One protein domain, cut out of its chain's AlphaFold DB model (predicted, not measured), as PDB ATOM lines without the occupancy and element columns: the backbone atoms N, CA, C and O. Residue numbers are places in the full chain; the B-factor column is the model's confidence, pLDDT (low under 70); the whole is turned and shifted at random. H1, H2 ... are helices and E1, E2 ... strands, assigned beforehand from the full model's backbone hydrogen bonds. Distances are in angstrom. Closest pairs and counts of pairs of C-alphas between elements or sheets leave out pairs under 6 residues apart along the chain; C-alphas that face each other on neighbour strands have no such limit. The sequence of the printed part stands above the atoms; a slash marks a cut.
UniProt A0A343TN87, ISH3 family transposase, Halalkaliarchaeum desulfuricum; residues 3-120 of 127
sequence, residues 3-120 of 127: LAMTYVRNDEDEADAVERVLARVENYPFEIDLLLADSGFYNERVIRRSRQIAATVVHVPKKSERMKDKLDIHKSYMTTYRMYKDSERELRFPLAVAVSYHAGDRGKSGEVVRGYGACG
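AT A GLANCE: This is residues 3 to 120 of the 127 residues of the protein "ISH3 family transposase" of Halalkaliarchaeum desulfuricum (UniProt A0A343TN87). A single strongly twisted sheet of six strands runs through the whole domain as a wall, with the short parallel strands E1, E2 and E3 in one half and the long antiparallel strands E6, E5 and E4 in the other. H1 and H2 run side by side at the short-strand half; H2 packs on the sheet and H1 only grazes it, while the small H3 lies near E4 and E6. The printed part has 118 residues with three named helices and six named strands, along the chain E1 H1 E2 H2 E3 H3 E4 E5 E6, and its class is mixed, helices and strands. The mixed sheet has the order E1 E2 E3 E6 E5 E4; the whole is compact, with a radius of gyration of the C-alphas of 15.6 A and spans of 43 by 38 by 31 A.

HOW THE PARTS SIT: The sheet runs E1, residues 3 to 5, E2, residues 34 to 37, E3, residues 55 to 60, E6, residues 110 to 119, E5, residues 91 to 102, and E4, residues 77 to 83; its edge strands are E1 and E4. E3 and E6 are antiparallel at 139 degrees, with N 58 and O 117 at 2.9 A. E4, E5 and E6 form a meander, each strand the antiparallel neighbour of the one before, and both E4 and E5 and E5 and E6 are hairpins; N 95 and O 79 are 2.7 A apart, N 112 and O 100 also 2.7 A. E2 is parallel to E3, with N 37 and O 57 at 2.9 A, and to E1, with N 5 and O 36 at 2.8 A. With H1, residues 14 to 26, and H2, residues 44 to 53, these strands make two strand-helix-strand units, parallel neighbour strands with a helix between, E1 H1 E2 and E2 H2 E3, both with right-handed crossovers. H2 and H3, residues 65 to 70, are on one face of the sheet, an arrangement in two layers. H2 has a height over the sheet of 7.8 A and lies over E6, at 55 degrees on the local plane, slantwise to the strands; that it is not over E3 as well holds only just, with 2 of its 10 C-alphas there. H3 has a height of 8.4 A and is over none of the strands, only just, with 2 C-alphas falling on E3. H1 touches H2 at a shallow tilt of 7 degrees, the same way; their closest C-alphas, of Glu 26 and Ile 53, are 6.7 A apart. H3 is apart from H1 and H2. Every O i to N i+4 pair is within hydrogen-bond range in H1 and H3, and 5 of 6 in H2.

IN THESE COORDINATES: E5 is 32.3 A from first to last C-alpha, E6 28.3 A, H1 18.8 A and E4 18.3 A. E1 begins at C-alpha 3, (214.187, 208.918, 164.068), and E6 ends at C-alpha 119, (217.716, 194.887, 166.144).

THE WHOLE: The two C-alphas farthest apart, of Glu 88 and Gly 107, are 45.9 A apart. The printed part has no cut, and no link is long. The mean pLDDT of the printed part is 88.4; residues 103 to 109 are under 70.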
ATOM      1  N   LEU A   3     213.439 208.152 165.064       95.81
ATOM      2  CA  LEU A   3     214.187 208.918 164.068       95.81
ATOM      3  C   LEU A   3     214.361 208.116 162.774       95.81
ATOM      4  O   LEU A   3     214.906 207.016 162.789       95.81
ATOM      5  N   ALA A   4     213.946 208.694 161.647       95.25
ATOM      6  CA  ALA A   4     214.277 208.175 160.325       95.25
ATOM      7  C   ALA A   4     215.569 208.819 159.811       95.25
ATOM      8  O   ALA A   4     215.740 210.033 159.916       95.25
ATOM      9  N   MET A   5     216.467 208.010 159.256       92.81
ATOM     10  CA  MET A   5     217.771 208.449 158.772       92.81
ATOM     11  C   MET A   5     218.010 208.040 157.323       92.81
ATOM     12  O   MET A   5     217.734 206.915 156.909       92.81
ATOM     13  N   THR A   6     218.575 208.984 156.580       91.38
ATOM     14  CA  THR A   6     219.205 208.778 155.281       91.38
ATOM     15  C   THR A   6     220.491 209.602 155.266       91.38
ATOM     16  O   THR A   6     220.568 210.626 155.956       91.38
ATOM     17  N   TYR A   7     221.514 209.167 154.539       87.06
ATOM     18  CA  TYR A   7     222.715 209.976 154.350       87.06
ATOM     19  C   TYR A   7     222.630 210.721 153.018       87.06
ATOM     20  O   TYR A   7     222.104 210.220 152.025       87.06
ATOM     21  N   VAL A   8     223.203 211.919 152.986       87.25
ATOM     22  CA  VAL A   8     223.503 212.625 151.741       87.25
ATOM     23  C   VAL A   8     225.007 212.558 151.566       87.25
ATOM     24  O   VAL A   8     225.737 212.988 152.461       87.25
ATOM     25  N   ARG A   9     225.450 211.980 150.447       80.19
ATOM     26  CA  ARG A   9     226.872 211.916 150.106       80.19
ATOM     27  C   ARG A   9     227.333 213.267 149.580       80.19
ATOM     28  O   ARG A   9     226.597 213.923 148.843       80.19
ATOM     29  N   ASN A  10     228.550 213.635 149.947       81.50
ATOM     30  CA  ASN A  10     229.310 214.680 149.274       81.50
ATOM     31  C   ASN A  10     230.493 214.008 148.551       81.50
ATOM     32  O   ASN A  10     230.288 212.980 147.908       81.50
ATOM     33  N   ASP A  11     231.714 214.514 148.729       88.44
ATOM     34  CA  ASP A  11     232.955 213.882 148.255       88.44
ATOM     35  C   ASP A  11     233.441 212.718 149.149       88.44
ATOM     36  O   ASP A  11     234.475 212.111 148.881       88.44
ATOM     37  N   GLU A  12     232.713 212.414 150.228       87.25
ATOM     38  CA  GLU A  12     233.004 211.307 151.149       87.25
ATOM     39  C   GLU A  12     232.484 209.959 150.621       87.25
ATOM     40  O   GLU A  12     231.535 209.896 149.828       87.25
ATOM     41  N   ASP A  13     233.089 208.862 151.084       87.62
ATOM     42  CA  ASP A  13     232.594 207.530 150.755       87.62
ATOM     43  C   ASP A  13     231.293 207.191 151.513       87.62
ATOM     44  O   ASP A  13     230.831 207.903 152.408       87.62
ATOM     45  N   GLU A  14     230.636 206.101 151.111       84.19
ATOM     46  CA  GLU A  14     229.374 205.683 151.730       84.19
ATOM     47  C   GLU A  14     229.517 205.342 153.218       84.19
ATOM     48  O   GLU A  14     228.598 205.608 153.993       84.19
ATOM     49  N   ALA A  15     230.638 204.739 153.616       83.69
ATOM     50  CA  ALA A  15     230.860 204.356 154.999       83.69
ATOM     51  C   ALA A  15     231.042 205.604 155.869       83.69
ATOM     52  O   ALA A  15     230.373 205.722 156.893       83.69
ATOM     53  N   ASP A  16     231.851 206.558 155.417       87.25
ATOM     54  CA  ASP A  16     232.088 207.827 156.101       87.25
ATOM     55  C   ASP A  16     230.792 208.638 156.247       87.25
ATOM     56  O   ASP A  16     230.470 209.110 157.343       87.25
ATOM     57  N   ALA A  17     229.977 208.704 155.185       89.75
ATOM     58  CA  ALA A  17     228.676 209.371 155.226       89.75
ATOM     59  C   ALA A  17     227.744 208.764 156.286       89.75
ATOM     60  O   ALA A  17     227.069 209.487 157.029       89.75
ATOM     61  N   VAL A  18     227.703 207.432 156.378       87.06
ATOM     62  CA  VAL A  18     226.891 206.732 157.378       87.06
ATOM     63  C   VAL A  18     227.420 206.973 158.794       87.06
ATOM     64  O   VAL A  18     226.637 207.291 159.693       87.06
ATOM     65  N   GLU A  19     228.729 206.851 159.004       87.06
ATOM     66  CA  GLU A  19     229.350 207.045 160.318       87.06
ATOM     67  C   GLU A  19     229.145 208.480 160.828       87.06
ATOM     68  O   GLU A  19     228.843 208.680 162.007       87.06
ATOM     69  N   ARG A  20     229.209 209.480 159.940       91.25
ATOM     70  CA  ARG A  20     228.907 210.882 160.261       91.25
ATOM     71  C   ARG A  20     227.463 211.070 160.725       91.25
ATOM     72  O   ARG A  20     227.220 211.794 161.693       91.25
ATOM     73  N   VAL A  21     226.501 210.426 160.059       92.31
ATOM     74  CA  VAL A  21     225.091 210.464 160.479       92.31
ATOM     75  C   VAL A  21     224.929 209.831 161.860       92.31
ATOM     76  O   VAL A  21     224.329 210.457 162.730       92.31
ATOM     77  N   LEU A  22     225.503 208.649 162.107       91.12
ATOM     78  CA  LEU A  22     225.414 207.989 163.417       91.12
ATOM     79  C   LEU A  22     226.073 208.810 164.531       91.12
ATOM     80  O   LEU A  22     225.478 208.984 165.593       91.12
ATOM     81  N   ALA A  23     227.242 209.398 164.267       91.94
ATOM     82  CA  ALA A  23     227.903 210.297 165.207       91.94
ATOM     83  C   ALA A  23     227.029 211.517 165.534       91.94
ATOM     84  O   ALA A  23     226.953 211.940 166.685       91.94
ATOM     85  N   ARG A  24     226.322 212.083 164.550       92.62
ATOM     86  CA  ARG A  24     225.380 213.181 164.806       92.62
ATOM     87  C   ARG A  24     224.201 212.730 165.667       92.62
ATOM     88  O   ARG A  24     223.789 213.484 166.545       92.62
ATOM     89  N   VAL A  25     223.680 211.531 165.414       92.44
ATOM     90  CA  VAL A  25     222.543 210.949 166.139       92.44
ATOM     91  C   VAL A  25     222.862 210.739 167.618       92.44
ATOM     92  O   VAL A  25     222.056 211.122 168.459       92.44
ATOM     93  N   GLU A  26     224.047 210.214 167.934       91.31
ATOM     94  CA  GLU A  26     224.524 210.021 169.316       91.31
ATOM     95  C   GLU A  26     224.614 211.330 170.118       91.31
ATOM     96  O   GLU A  26     224.546 211.312 171.341       91.31
ATOM     97  N   ASN A  27     224.752 212.469 169.435       93.94
ATOM     98  CA  ASN A  27     224.923 213.783 170.055       93.94
ATOM     99  C   ASN A  27     223.625 214.602 170.148       93.94
ATOM    100  O   ASN A  27     223.674 215.791 170.477       93.94
ATOM    101  N   TYR A  28     222.464 214.029 169.817       93.81
ATOM    102  CA  TYR A  28     221.207 214.747 170.013       93.81
ATOM    103  C   TYR A  28     220.871 214.895 171.507       93.81
ATOM    104  O   TYR A  28     221.105 213.976 172.286       93.81
ATOM    105  N   PRO A  29     220.272 216.026 171.926       94.06
ATOM    106  CA  PRO A  29     219.964 216.292 173.333       94.06
ATOM    107  C   PRO A  29     218.706 215.557 173.836       94.06
ATOM    108  O   PRO A  29     218.142 215.928 174.861       94.06
ATOM    109  N   PHE A  30     218.219 214.560 173.100       92.00
ATOM    110  CA  PHE A  30     217.002 213.813 173.405       92.00
ATOM    111  C   PHE A  30     217.220 212.317 173.184       92.00
ATOM    112  O   PHE A  30     218.027 211.907 172.350       92.00
ATOM    113  N   GLU A  31     216.458 211.502 173.910       92.69
ATOM    114  CA  GLU A  31     216.522 210.047 173.807       92.69
ATOM    115  C   GLU A  31     215.830 209.538 172.535       92.69
ATOM    116  O   GLU A  31     214.708 209.931 172.173       92.69
ATOM    117  N   ILE A  32     216.518 208.634 171.843       94.62
ATOM    118  CA  ILE A  32     216.037 208.002 170.622       94.62
ATOM    119  C   ILE A  32     215.769 206.537 170.943       94.62
ATOM    120  O   ILE A  32     216.683 205.798 171.275       94.62
ATOM    121  N   ASP A  33     214.512 206.121 170.818       94.19
ATOM    122  CA  ASP A  33     214.081 204.754 171.126       94.19
ATOM    123  C   ASP A  33     214.247 203.844 169.907       94.19
ATOM    124  O   ASP A  33     214.486 202.645 170.039       94.19
ATOM    125  N   LEU A  34     214.082 204.415 168.705       95.69
ATOM    126  CA  LEU A  34     214.030 203.675 167.450       95.69
ATOM    127  C   LEU A  34     214.660 204.457 166.294       95.69
ATOM    128  O   LEU A  34     214.238 205.570 165.980       95.69
ATOM    129  N   LEU A  35     215.609 203.825 165.608       96.12
ATOM    130  CA  LEU A  35     216.202 204.277 164.353       96.12
ATOM    131  C   LEU A  35     215.571 203.524 163.179       96.12
ATOM    132  O   LEU A  35     215.547 202.292 163.162       96.12
ATOM    133  N   LEU A  36     215.091 204.258 162.178       96.00
ATOM    134  CA  LEU A  36     214.616 203.718 160.905       96.00
ATOM    135  C   LEU A  36     215.605 204.111 159.809       96.00
ATOM    136  O   LEU A  36     215.730 205.293 159.496       96.00
ATOM    137  N   ALA A  37     216.298 203.141 159.224       94.44
ATOM    138  CA  ALA A  37     217.344 203.386 158.241       94.44
ATOM    139  C   ALA A  37     217.039 202.726 156.890       94.44
ATOM    140  O   ALA A  37     216.485 201.621 156.813       94.44
ATOM    141  N   ASP A  38     217.417 203.406 155.810       92.81
ATOM    142  CA  ASP A  38     217.299 202.872 154.455       92.81
ATOM    143  C   ASP A  38     218.353 201.782 154.154       92.81
ATOM    144  O   ASP A  38     219.162 201.393 154.997       92.81
ATOM    145  N   SER A  39     218.333 201.241 152.930       91.56
ATOM    146  CA  SER A  39     219.222 200.138 152.544       91.56
ATOM    147  C   SER A  39     220.701 200.510 152.420       91.56
ATOM    148  O   SER A  39     221.525 199.600 152.380       91.56
ATOM    149  N   GLY A  40     221.053 201.797 152.351       89.19
ATOM    150  CA  GLY A  40     222.445 202.250 152.394       89.19
ATOM    151  C   GLY A  40     223.093 202.008 153.761       89.19
ATOM    152  O   GLY A  40     224.299 201.824 153.865       89.19
ATOM    153  N   PHE A  41     222.285 201.887 154.816       92.06
ATOM    154  CA  PHE A  41     222.752 201.539 156.159       92.06
ATOM    155  C   PHE A  41     222.872 200.019 156.371       92.06
ATOM    156  O   PHE A  41     223.237 199.570 157.460       92.06
ATOM    157  N   TYR A  42     222.583 199.192 155.354       91.94
ATOM    158  CA  TYR A  42     222.696 197.732 155.436       91.94
ATOM    159  C   TYR A  42     224.157 197.267 155.328       91.94
ATOM    160  O   TYR A  42     224.589 196.653 154.351       91.94
ATOM    161  N   ASN A  43     224.922 197.558 156.376       88.56
ATOM    162  CA  ASN A  43     226.320 197.190 156.539       88.56
ATOM    163  C   ASN A  43     226.544 196.652 157.958       88.56
ATOM    164  O   ASN A  43     225.967 197.144 158.923       88.56
ATOM    165  N   GLU A  44     227.395 195.641 158.099       91.00
ATOM    166  CA  GLU A  44     227.694 195.006 159.384       91.00
ATOM    167  C   GLU A  44     228.173 195.987 160.470       91.00
ATOM    168  O   GLU A  44     227.647 195.938 161.582       91.00
ATOM    169  N   ARG A  45     229.096 196.906 160.160       87.69
ATOM    170  CA  ARG A  45     229.595 197.899 161.131       87.69
ATOM    171  C   ARG A  45     228.481 198.836 161.593       87.69
ATOM    172  O   ARG A  45     228.285 199.035 162.789       87.69
ATOM    173  N   VAL A  46     227.686 199.307 160.640       87.62
ATOM    174  CA  VAL A  46     226.562 200.224 160.856       87.62
ATOM    175  C   VAL A  46     225.482 199.568 161.709       87.62
ATOM    176  O   VAL A  46     225.019 200.158 162.681       87.62
ATOM    177  N   ILE A  47     225.118 198.319 161.410       91.75
ATOM    178  CA  ILE A  47     224.135 197.557 162.194       91.75
ATOM    179  C   ILE A  47     224.656 197.303 163.618       91.75
ATOM    180  O   ILE A  47     223.878 197.338 164.572       91.75
ATOM    181  N   ARG A  48     225.963 197.059 163.796       91.75
ATOM    182  CA  ARG A  48     226.568 196.903 165.129       91.75
ATOM    183  C   ARG A  48     226.571 198.191 165.939       91.75
ATOM    184  O   ARG A  48     226.322 198.105 167.138       91.75
ATOM    185  N   ARG A  49     226.869 199.328 165.311       91.19
ATOM    186  CA  ARG A  49     226.906 200.633 165.976       91.19
ATOM    187  C   ARG A  49     225.498 201.130 166.295       91.19
ATOM    188  O   ARG A  49     225.194 201.409 167.444       91.19
ATOM    189  N   SER A  50     224.599 201.142 165.315       90.81
ATOM    190  CA  SER A  50     223.212 201.608 165.487       90.81
ATOM    191  C   SER A  50     222.465 200.900 166.624       90.81
ATOM    192  O   SER A  50     221.834 201.567 167.439       90.81
ATOM    193  N   ARG A  51     222.625 199.575 166.774       89.94
ATOM    194  CA  ARG A  51     222.013 198.823 167.890       89.94
ATOM    195  C   ARG A  51     222.580 199.155 169.280       89.94
ATOM    196  O   ARG A  51     222.010 198.695 170.263       89.94
ATOM    197  N   GLN A  52     223.721 199.846 169.371       91.19
ATOM    198  CA  GLN A  52     224.259 200.368 170.638       91.19
ATOM    199  C   GLN A  52     223.630 201.716 171.004       91.19
ATOM    200  O   GLN A  52     223.619 202.070 172.175       91.19
ATOM    201  N   ILE A  53     223.109 202.442 170.011       91.88
ATOM    202  CA  ILE A  53     222.446 203.734 170.193       91.88
ATOM    203  C   ILE A  53     220.990 203.512 170.612       91.88
ATOM    204  O   ILE A  53     220.545 204.069 171.606       91.88
ATOM    205  N   ALA A  54     220.247 202.708 169.844       94.19
ATOM    206  CA  ALA A  54     218.820 202.477 170.051       94.19
ATOM    207  C   ALA A  54     218.343 201.200 169.339       94.19
ATOM    208  O   ALA A  54     219.085 200.582 168.562       94.19
ATOM    209  N   ALA A  55     217.071 200.822 169.525       95.50
ATOM    210  CA  ALA A  55     216.463 199.829 168.643       95.50
ATOM    211  C   ALA A  55     216.572 200.316 167.190       95.50
ATOM    212  O   ALA A  55     216.464 201.506 166.908       95.50
ATOM    213  N   THR A  56     216.842 199.416 166.251       95.56
ATOM    214  CA  THR A  56     217.164 199.789 164.873       95.56
ATOM    215  C   THR A  56     216.458 198.876 163.885       95.56
ATOM    216  O   THR A  56     216.550 197.651 163.976       95.56
ATOM    217  N   VAL A  57     215.804 199.487 162.898       95.88
ATOM    218  CA  VAL A  57     215.202 198.827 161.741       95.88
ATOM    219  C   VAL A  57     215.907 199.313 160.480       95.88
ATOM    220  O   VAL A  57     215.801 200.482 160.124       95.88
ATOM    221  N   VAL A  58     216.607 198.416 159.785       95.62
ATOM    222  CA  VAL A  58     217.321 198.719 158.532       95.62
ATOM    223  C   VAL A  58     216.697 197.952 157.378       95.62
ATOM    224  O   VAL A  58     216.543 196.732 157.464       95.62
ATOM    225  N   HIS A  59     216.365 198.631 156.280       94.75
ATOM    226  CA  HIS A  59     215.872 197.953 155.081       94.75
ATOM    227  C   HIS A  59     216.941 197.033 154.471       94.75
ATOM    228  O   HIS A  59     218.080 197.434 154.242       94.75
ATOM    229  N   VAL A  60     216.563 195.790 154.170       94.00
ATOM    230  CA  VAL A  60     217.474 194.772 153.642       94.00
ATOM    231  C   VAL A  60     217.341 194.663 152.117       94.00
ATOM    232  O   VAL A  60     216.287 194.259 151.619       94.00
ATOM    233  N   PRO A  61     218.400 194.960 151.342       90.81
ATOM    234  CA  PRO A  61     218.376 194.841 149.892       90.81
ATOM    235  C   PRO A  61     218.354 193.371 149.435       90.81
ATOM    236  O   PRO A  61     219.116 192.530 149.919       90.81
ATOM    237  N   LYS A  62     217.532 193.066 148.422       86.62
ATOM    238  CA  LYS A  62     217.354 191.719 147.837       86.62
ATOM    239  C   LYS A  62     218.489 191.306 146.883       86.62
ATOM    240  O   LYS A  62     218.243 190.953 145.731       86.62
ATOM    241  N   LYS A  63     219.746 191.407 147.322       83.44
ATOM    242  CA  LYS A  63     220.915 191.182 146.449       83.44
ATOM    243  C   LYS A  63     221.406 189.731 146.442       83.44
ATOM    244  O   LYS A  63     221.614 189.185 145.364       83.44
ATOM    245  N   SER A  64     221.576 189.100 147.605       83.88
ATOM    246  CA  SER A  64     222.105 187.729 147.686       83.88
ATOM    247  C   SER A  64     221.024 186.670 147.469       83.88
ATOM    248  O   SER A  64     219.888 186.864 147.898       83.88
ATOM    249  N   GLU A  65     221.387 185.530 146.872       84.81
ATOM    250  CA  GLU A  65     220.490 184.370 146.707       84.81
ATOM    251  C   GLU A  65     219.891 183.940 148.045       84.81
ATOM    252  O   GLU A  65     218.683 183.971 148.217       84.81
ATOM    253  N   ARG A  66     220.733 183.754 149.066       85.12
ATOM    254  CA  ARG A  66     220.275 183.420 150.422       85.12
ATOM    255  C   ARG A  66     219.256 184.408 151.006       85.12
ATOM    256  O   ARG A  66     218.419 184.021 151.820       85.12
ATOM    257  N   MET A  67     219.371 185.700 150.684       88.25
ATOM    258  CA  MET A  67     218.378 186.687 151.119       88.25
ATOM    259  C   MET A  67     217.103 186.570 150.287       88.25
ATOM    260  O   MET A  67     216.023 186.657 150.855       88.25
ATOM    261  N   LYS A  68     217.215 186.350 148.972       87.94
ATOM    262  CA  LYS A  68     216.059 186.109 148.102       87.94
ATOM    263  C   LYS A  68     215.254 184.905 148.589       87.94
ATOM    264  O   LYS A  68     214.066 185.081 148.810       87.94
ATOM    265  N   ASP A  69     215.903 183.783 148.897       86.88
ATOM    266  CA  ASP A  69     215.239 182.573 149.407       86.88
ATOM    267  C   ASP A  69     214.463 182.847 150.703       86.88
ATOM    268  O   ASP A  69     213.335 182.408 150.887       86.88
ATOM    269  N   LYS A  70     215.040 183.637 151.619       85.25
ATOM    270  CA  LYS A  70     214.362 184.019 152.871       85.25
ATOM    271  C   LYS A  70     213.173 184.955 152.670       85.25
ATOM    272  O   LYS A  70     212.330 185.054 153.564       85.25
ATOM    273  N   LEU A  71     213.146 185.674 151.555       86.69
ATOM    274  CA  LEU A  71     212.088 186.609 151.188       86.69
ATOM    275  C   LEU A  71     211.102 185.998 150.180       86.69
ATOM    276  O   LEU A  71     210.177 186.698 149.774       86.69
ATOM    277  N   ASP A  72     211.280 184.736 149.785       83.81
ATOM    278  CA  ASP A  72     210.365 183.998 148.911       83.81
ATOM    279  C   ASP A  72     209.285 183.299 149.744       83.81
ATOM    280  O   ASP A  72     209.303 182.094 149.988       83.81
ATOM    281  N   ILE A  73     208.406 184.111 150.326       86.00
ATOM    282  CA  ILE A  73     207.428 183.681 151.323       86.00
ATOM    283  C   ILE A  73     206.150 184.524 151.247       86.00
ATOM    284  O   ILE A  73     206.189 185.709 150.924       86.00
ATOM    285  N   HIS A  74     205.025 183.928 151.648       86.06
ATOM    286  CA  HIS A  74     203.687 184.533 151.538       86.06
ATOM    287  C   HIS A  74     203.097 185.018 152.878       86.06
ATOM    288  O   HIS A  74     201.945 185.441 152.941       86.06
ATOM    289  N   LYS A  75     203.850 184.939 153.986       87.06
ATOM    290  CA  LYS A  75     203.389 185.359 155.325       87.06
ATOM    291  C   LYS A  75     204.473 186.090 156.098       87.06
ATOM    292  O   LYS A  75     205.588 185.601 156.180       87.06
ATOM    293  N   SER A  76     204.141 187.214 156.725       89.44
ATOM    294  CA  SER A  76     205.090 187.941 157.578       89.44
ATOM    295  C   SER A  76     205.578 187.082 158.750       89.44
ATOM    296  O   SER A  76     204.782 186.382 159.372       89.44
ATOM    297  N   TYR A  77     206.872 187.147 159.059       89.81
ATOM    298  CA  TYR A  77     207.487 186.421 160.176       89.81
ATOM    299  C   TYR A  77     208.786 187.094 160.626       89.81
ATOM    300  O   TYR A  77     209.389 187.871 159.880       89.81
ATOM    301  N   MET A  78     209.256 186.758 161.829       91.69
ATOM    302  CA  MET A  78     210.589 187.128 162.300       91.69
ATOM    303  C   MET A  78     211.501 185.897 162.372       91.69
ATOM    304  O   MET A  78     211.098 184.803 162.761       91.69
ATOM    305  N   THR A  79     212.756 186.055 161.966       91.94
ATOM    306  CA  THR A  79     213.777 184.999 161.987       91.94
ATOM    307  C   THR A  79     215.133 185.589 162.347       91.94
ATOM    308  O   THR A  79     215.257 186.782 162.587       91.94
ATOM    309  N   THR A  80     216.183 184.774 162.383       92.50
ATOM    310  CA  THR A  80     217.563 185.262 162.502       92.50
ATOM    311  C   THR A  80     218.269 185.151 161.155       92.50
ATOM    312  O   THR A  80     218.184 184.126 160.468       92.50
ATOM    313  N   TYR A  81     218.998 186.197 160.771       93.00
ATOM    314  CA  TYR A  81     219.895 186.183 159.621       93.00
ATOM    315  C   TYR A  81     221.359 186.190 160.074       93.00
ATOM    316  O   TYR A  81     221.698 186.786 161.093       93.00
ATOM    317  N   ARG A  82     222.226 185.506 159.313       92.88
ATOM    318  CA  ARG A  82     223.687 185.500 159.512       92.88
ATOM    319  C   ARG A  82     224.337 186.167 158.303       92.88
ATOM    320  O   ARG A  82     224.441 185.528 157.253       92.88
ATOM    321  N   MET A  83     224.733 187.426 158.441       91.12
ATOM    322  CA  MET A  83     225.535 188.146 157.452       91.12
ATOM    323  C   MET A  83     227.002 187.716 157.573       91.12
ATOM    324  O   MET A  83     227.460 187.453 158.680       91.12
ATOM    325  N   TYR A  84     227.702 187.609 156.436       89.75
ATOM    326  CA  TYR A  84     229.090 187.122 156.349       89.75
ATOM    327  C   TYR A  84     229.324 185.819 157.128       89.75
ATOM    328  O   TYR A  84     230.225 185.719 157.960       89.75
ATOM    329  N   LYS A  85     228.445 184.840 156.885       88.44
ATOM    330  CA  LYS A  85     228.444 183.537 157.556       88.44
ATOM    331  C   LYS A  85     229.829 182.885 157.472       88.44
ATOM    332  O   LYS A  85     230.400 182.840 156.388       88.44
ATOM    333  N   ASP A  86     230.292 182.347 158.595       90.81
ATOM    334  CA  ASP A  86     231.538 181.583 158.713       90.81
ATOM    335  C   ASP A  86     232.801 182.438 158.425       90.81
ATOM    336  O   ASP A  86     233.824 181.932 157.975       90.81
ATOM    337  N   SER A  87     232.733 183.749 158.711       92.50
ATOM    338  CA  SER A  87     233.868 184.686 158.656       92.50
ATOM    339  C   SER A  87     234.049 185.438 159.980       92.50
ATOM    340  O   SER A  87     233.117 185.527 160.779       92.50
ATOM    341  N   GLU A  88     235.210 186.065 160.185       89.38
ATOM    342  CA  GLU A  88     235.474 186.938 161.347       89.38
ATOM    343  C   GLU A  88     234.494 188.116 161.450       89.38
ATOM    344  O   GLU A  88     234.229 188.637 162.531       89.38
ATOM    345  N   ARG A  89     233.908 188.514 160.316       90.50
ATOM    346  CA  ARG A  89     232.915 189.587 160.227       90.50
ATOM    347  C   ARG A  89     231.485 189.090 160.417       90.50
ATOM    348  O   ARG A  89     230.546 189.842 160.158       90.50
ATOM    349  N   GLU A  90     231.282 187.837 160.832       93.88
ATOM    350  CA  GLU A  90     229.942 187.286 160.995       93.88
ATOM    351  C   GLU A  90     229.106 188.147 161.949       93.88
ATOM    352  O   GLU A  90     229.455 188.381 163.111       93.88
ATOM    353  N   LEU A  91     227.942 188.569 161.460       93.75
ATOM    354  CA  LEU A  91     226.952 189.280 162.250       93.75
ATOM    355  C   LEU A  91     225.624 188.535 162.198       93.75
ATOM    356  O   LEU A  91     225.052 188.303 161.130       93.75
ATOM    357  N   ARG A  92     225.112 188.201 163.382       94.44
ATOM    358  CA  ARG A  92     223.759 187.675 163.560       94.44
ATOM    359  C   ARG A  92     222.830 188.792 163.999       94.44
ATOM    360  O   ARG A  92     223.167 189.534 164.923       94.44
ATOM    361  N   PHE A  93     221.672 188.895 163.359       93.75
ATOM    362  CA  PHE A  93     220.646 189.863 163.732       93.75
ATOM    363  C   PHE A  93     219.234 189.336 163.445       93.75
ATOM    364  O   PHE A  93     219.072 188.483 162.561       93.75
ATOM    365  N   PRO A  94     218.209 189.828 164.169       94.94
ATOM    366  CA  PRO A  94     216.817 189.539 163.852       94.94
ATOM    367  C   PRO A  94     216.454 190.107 162.478       94.94
ATOM    368  O   PRO A  94     216.688 191.279 162.198       94.94
ATOM    369  N   LEU A  95     215.884 189.273 161.620       94.38
ATOM    370  CA  LEU A  95     215.334 189.639 160.324       94.38
ATOM    371  C   LEU A  95     213.812 189.563 160.421       94.38
ATOM    372  O   LEU A  95     213.258 188.472 160.546       94.38
ATOM    373  N   ALA A  96     213.154 190.710 160.334       94.12
ATOM    374  CA  ALA A  96     211.721 190.792 160.122       94.12
ATOM    375  C   ALA A  96     211.440 190.732 158.618       94.12
ATOM    376  O   ALA A  96     211.983 191.521 157.841       94.12
ATOM    377  N   VAL A  97     210.596 189.794 158.202       92.69
ATOM    378  CA  VAL A  97     210.085 189.716 156.836       92.69
ATOM    379  C   VAL A  97     208.630 190.153 156.853       92.69
ATOM    380  O   VAL A  97     207.804 189.558 157.543       92.69
ATOM    381  N   ALA A  98     208.326 191.207 156.105       91.06
ATOM    382  CA  ALA A  98     207.001 191.795 156.015       91.06
ATOM    383  C   ALA A  98     206.416 191.539 154.626       91.06
ATOM    384  O   ALA A  98     206.957 192.011 153.624       91.06
ATOM    385  N   VAL A  99     205.301 190.819 154.578       88.94
ATOM    386  CA  VAL A  99     204.477 190.645 153.381       88.94
ATOM    387  C   VAL A  99     203.337 191.651 153.444       88.94
ATOM    388  O   VAL A  99     202.623 191.752 154.440       88.94
ATOM    389  N   SER A 100     203.194 192.430 152.381       86.06
ATOM    390  CA  SER A 100     202.140 193.431 152.208       86.06
ATOM    391  C   SER A 100     201.495 193.254 150.840       86.06
ATOM    392  O   SER A 100     202.148 192.765 149.925       86.06
ATOM    393  N   TYR A 101     200.242 193.664 150.680       80.50
ATOM    394  CA  TYR A 101     199.552 193.610 149.392       80.50
ATOM    395  C   TYR A 101     199.459 195.018 148.811       80.50
ATOM    396  O   TYR A 101     199.016 195.941 149.495       80.50
ATOM    397  N   HIS A 102     199.864 195.200 147.552       70.06
ATOM    398  CA  HIS A 102     199.532 196.435 146.845       70.06
ATOM    399  C   HIS A 102     198.072 196.373 146.400       70.06
ATOM    400  O   HIS A 102     197.717 195.608 145.504       70.06
ATOM    401  N   ALA A 103     197.226 197.197 147.016       56.56
ATOM    402  CA  ALA A 103     195.913 197.507 146.476       56.56
ATOM    403  C   ALA A 103     196.050 198.681 145.494       56.56
ATOM    404  O   ALA A 103     196.221 199.824 145.907       56.56
ATOM    405  N   GLY A 104     196.001 198.394 144.191       55.75
ATOM    406  CA  GLY A 104     195.706 199.394 143.155       55.75
ATOM    407  C   GLY A 104     196.792 200.422 142.816       55.75
ATOM    408  O   GLY A 104     196.515 201.332 142.037       55.75
ATOM    409  N   ASP A 105     198.022 200.298 143.320       52.88
ATOM    410  CA  ASP A 105     199.088 201.249 142.986       52.88
ATOM    411  C   ASP A 105     199.587 201.021 141.543       52.88
ATOM    412  O   ASP A 105     200.245 200.024 141.229       52.88
ATOM    413  N   ARG A 106     199.218 201.934 140.631       60.75
ATOM    414  CA  ARG A 106     199.588 201.926 139.197       60.75
ATOM    415  C   ARG A 106     199.239 200.627 138.447       60.75
ATOM    416  O   ARG A 106     200.015 200.173 137.608       60.75
ATOM    417  N   GLY A 107     198.098 200.010 138.760       59.75
ATOM    418  CA  GLY A 107     197.648 198.771 138.104       59.75
ATOM    419  C   GLY A 107     198.458 197.524 138.482       59.75
ATOM    420  O   GLY A 107     198.301 196.480 137.856       59.75
ATOM    421  N   LYS A 108     199.323 197.615 139.500       57.69
ATOM    422  CA  LYS A 108     200.061 196.468 140.028       57.69
ATOM    423  C   LYS A 108     199.258 195.821 141.150       57.69
ATOM    424  O   LYS A 108     199.042 196.423 142.199       57.69
ATOM    425  N   SER A 109     198.837 194.583 140.924       66.00
ATOM    426  CA  SER A 109     198.265 193.695 141.934       66.00
ATOM    427  C   SER A 109     199.305 192.658 142.343       66.00
ATOM    428  O   SER A 109     199.954 192.073 141.475       66.00
ATOM    429  N   GLY A 110     199.452 192.403 143.642       75.75
ATOM    430  CA  GLY A 110     200.291 191.307 144.123       75.75
ATOM    431  C   GLY A 110     200.932 191.549 145.482       75.75
ATOM    432  O   GLY A 110     200.813 192.619 146.085       75.75
ATOM    433  N   GLU A 111     201.615 190.510 145.945       84.94
ATOM    434  CA  GLU A 111     202.370 190.508 147.191       84.94
ATOM    435  C   GLU A 111     203.695 191.246 147.039       84.94
ATOM    436  O   GLU A 111     204.449 191.061 146.082       84.94
ATOM    437  N   VAL A 112     204.008 192.060 148.039       87.88
ATOM    438  CA  VAL A 112     205.310 192.685 148.207       87.88
ATOM    439  C   VAL A 112     205.899 192.265 149.525       87.88
ATOM    440  O   VAL A 112     205.470 192.699 150.596       87.88
ATOM    441  N   VAL A 113     206.943 191.458 149.396       90.31
ATOM    442  CA  VAL A 113     207.777 191.012 150.500       90.31
ATOM    443  C   VAL A 113     208.942 191.979 150.684       90.31
ATOM    444  O   VAL A 113     209.671 192.263 149.728       90.31
ATOM    445  N   ARG A 114     209.151 192.471 151.904       92.31
ATOM    446  CA  ARG A 114     210.289 193.317 152.298       92.31
ATOM    447  C   ARG A 114     211.012 192.694 153.486       92.31
ATOM    448  O   ARG A 114     210.377 192.111 154.360       92.31
ATOM    449  N   GLY A 115     212.335 192.820 153.512       94.06
ATOM    450  CA  GLY A 115     213.166 192.380 154.630       94.06
ATOM    451  C   GLY A 115     213.677 193.571 155.430       94.06
ATOM    452  O   GLY A 115     214.063 194.583 154.843       94.06
ATOM    453  N   TYR A 116     213.726 193.430 156.750       95.25
ATOM    454  CA  TYR A 116     214.257 194.435 157.660       95.25
ATOM    455  C   TYR A 116     215.139 193.791 158.730       95.25
ATOM    456  O   TYR A 116     214.714 192.857 159.407       95.25
ATOM    457  N   GLY A 117     216.361 194.290 158.913       95.00
ATOM    458  CA  GLY A 117     217.150 193.976 160.100       95.00
ATOM    459  C   GLY A 117     216.544 194.722 161.283       95.00
ATOM    460  O   GLY A 117     216.584 195.943 161.279       95.00
ATOM    461  N   ALA A 118     215.956 194.010 162.242       94.81
ATOM    462  CA  ALA A 118     215.132 194.557 163.322       94.81
ATOM    463  C   ALA A 118     215.798 194.337 164.693       94.81
ATOM    464  O   ALA A 118     215.358 193.539 165.520       94.81
ATOM    465  N   CYS A 119     216.924 195.008 164.921       94.19
ATOM    466  CA  CYS A 119     217.716 194.887 166.144       94.19
ATOM    467  C   CYS A 119     217.037 195.608 167.317       94.19
ATOM    468  O   CYS A 119     216.706 196.781 167.205       94.19
ATOM    469  N   GLY A 120     216.864 194.934 168.459       89.75
ATOM    470  CA  GLY A 120     216.244 195.542 169.648       89.75
ATOM    471  C   GLY A 120     214.732 195.775 169.525       89.75
ATOM    472  O   GLY A 120     214.140 196.392 170.403       89.75
TER     473      GLY A 120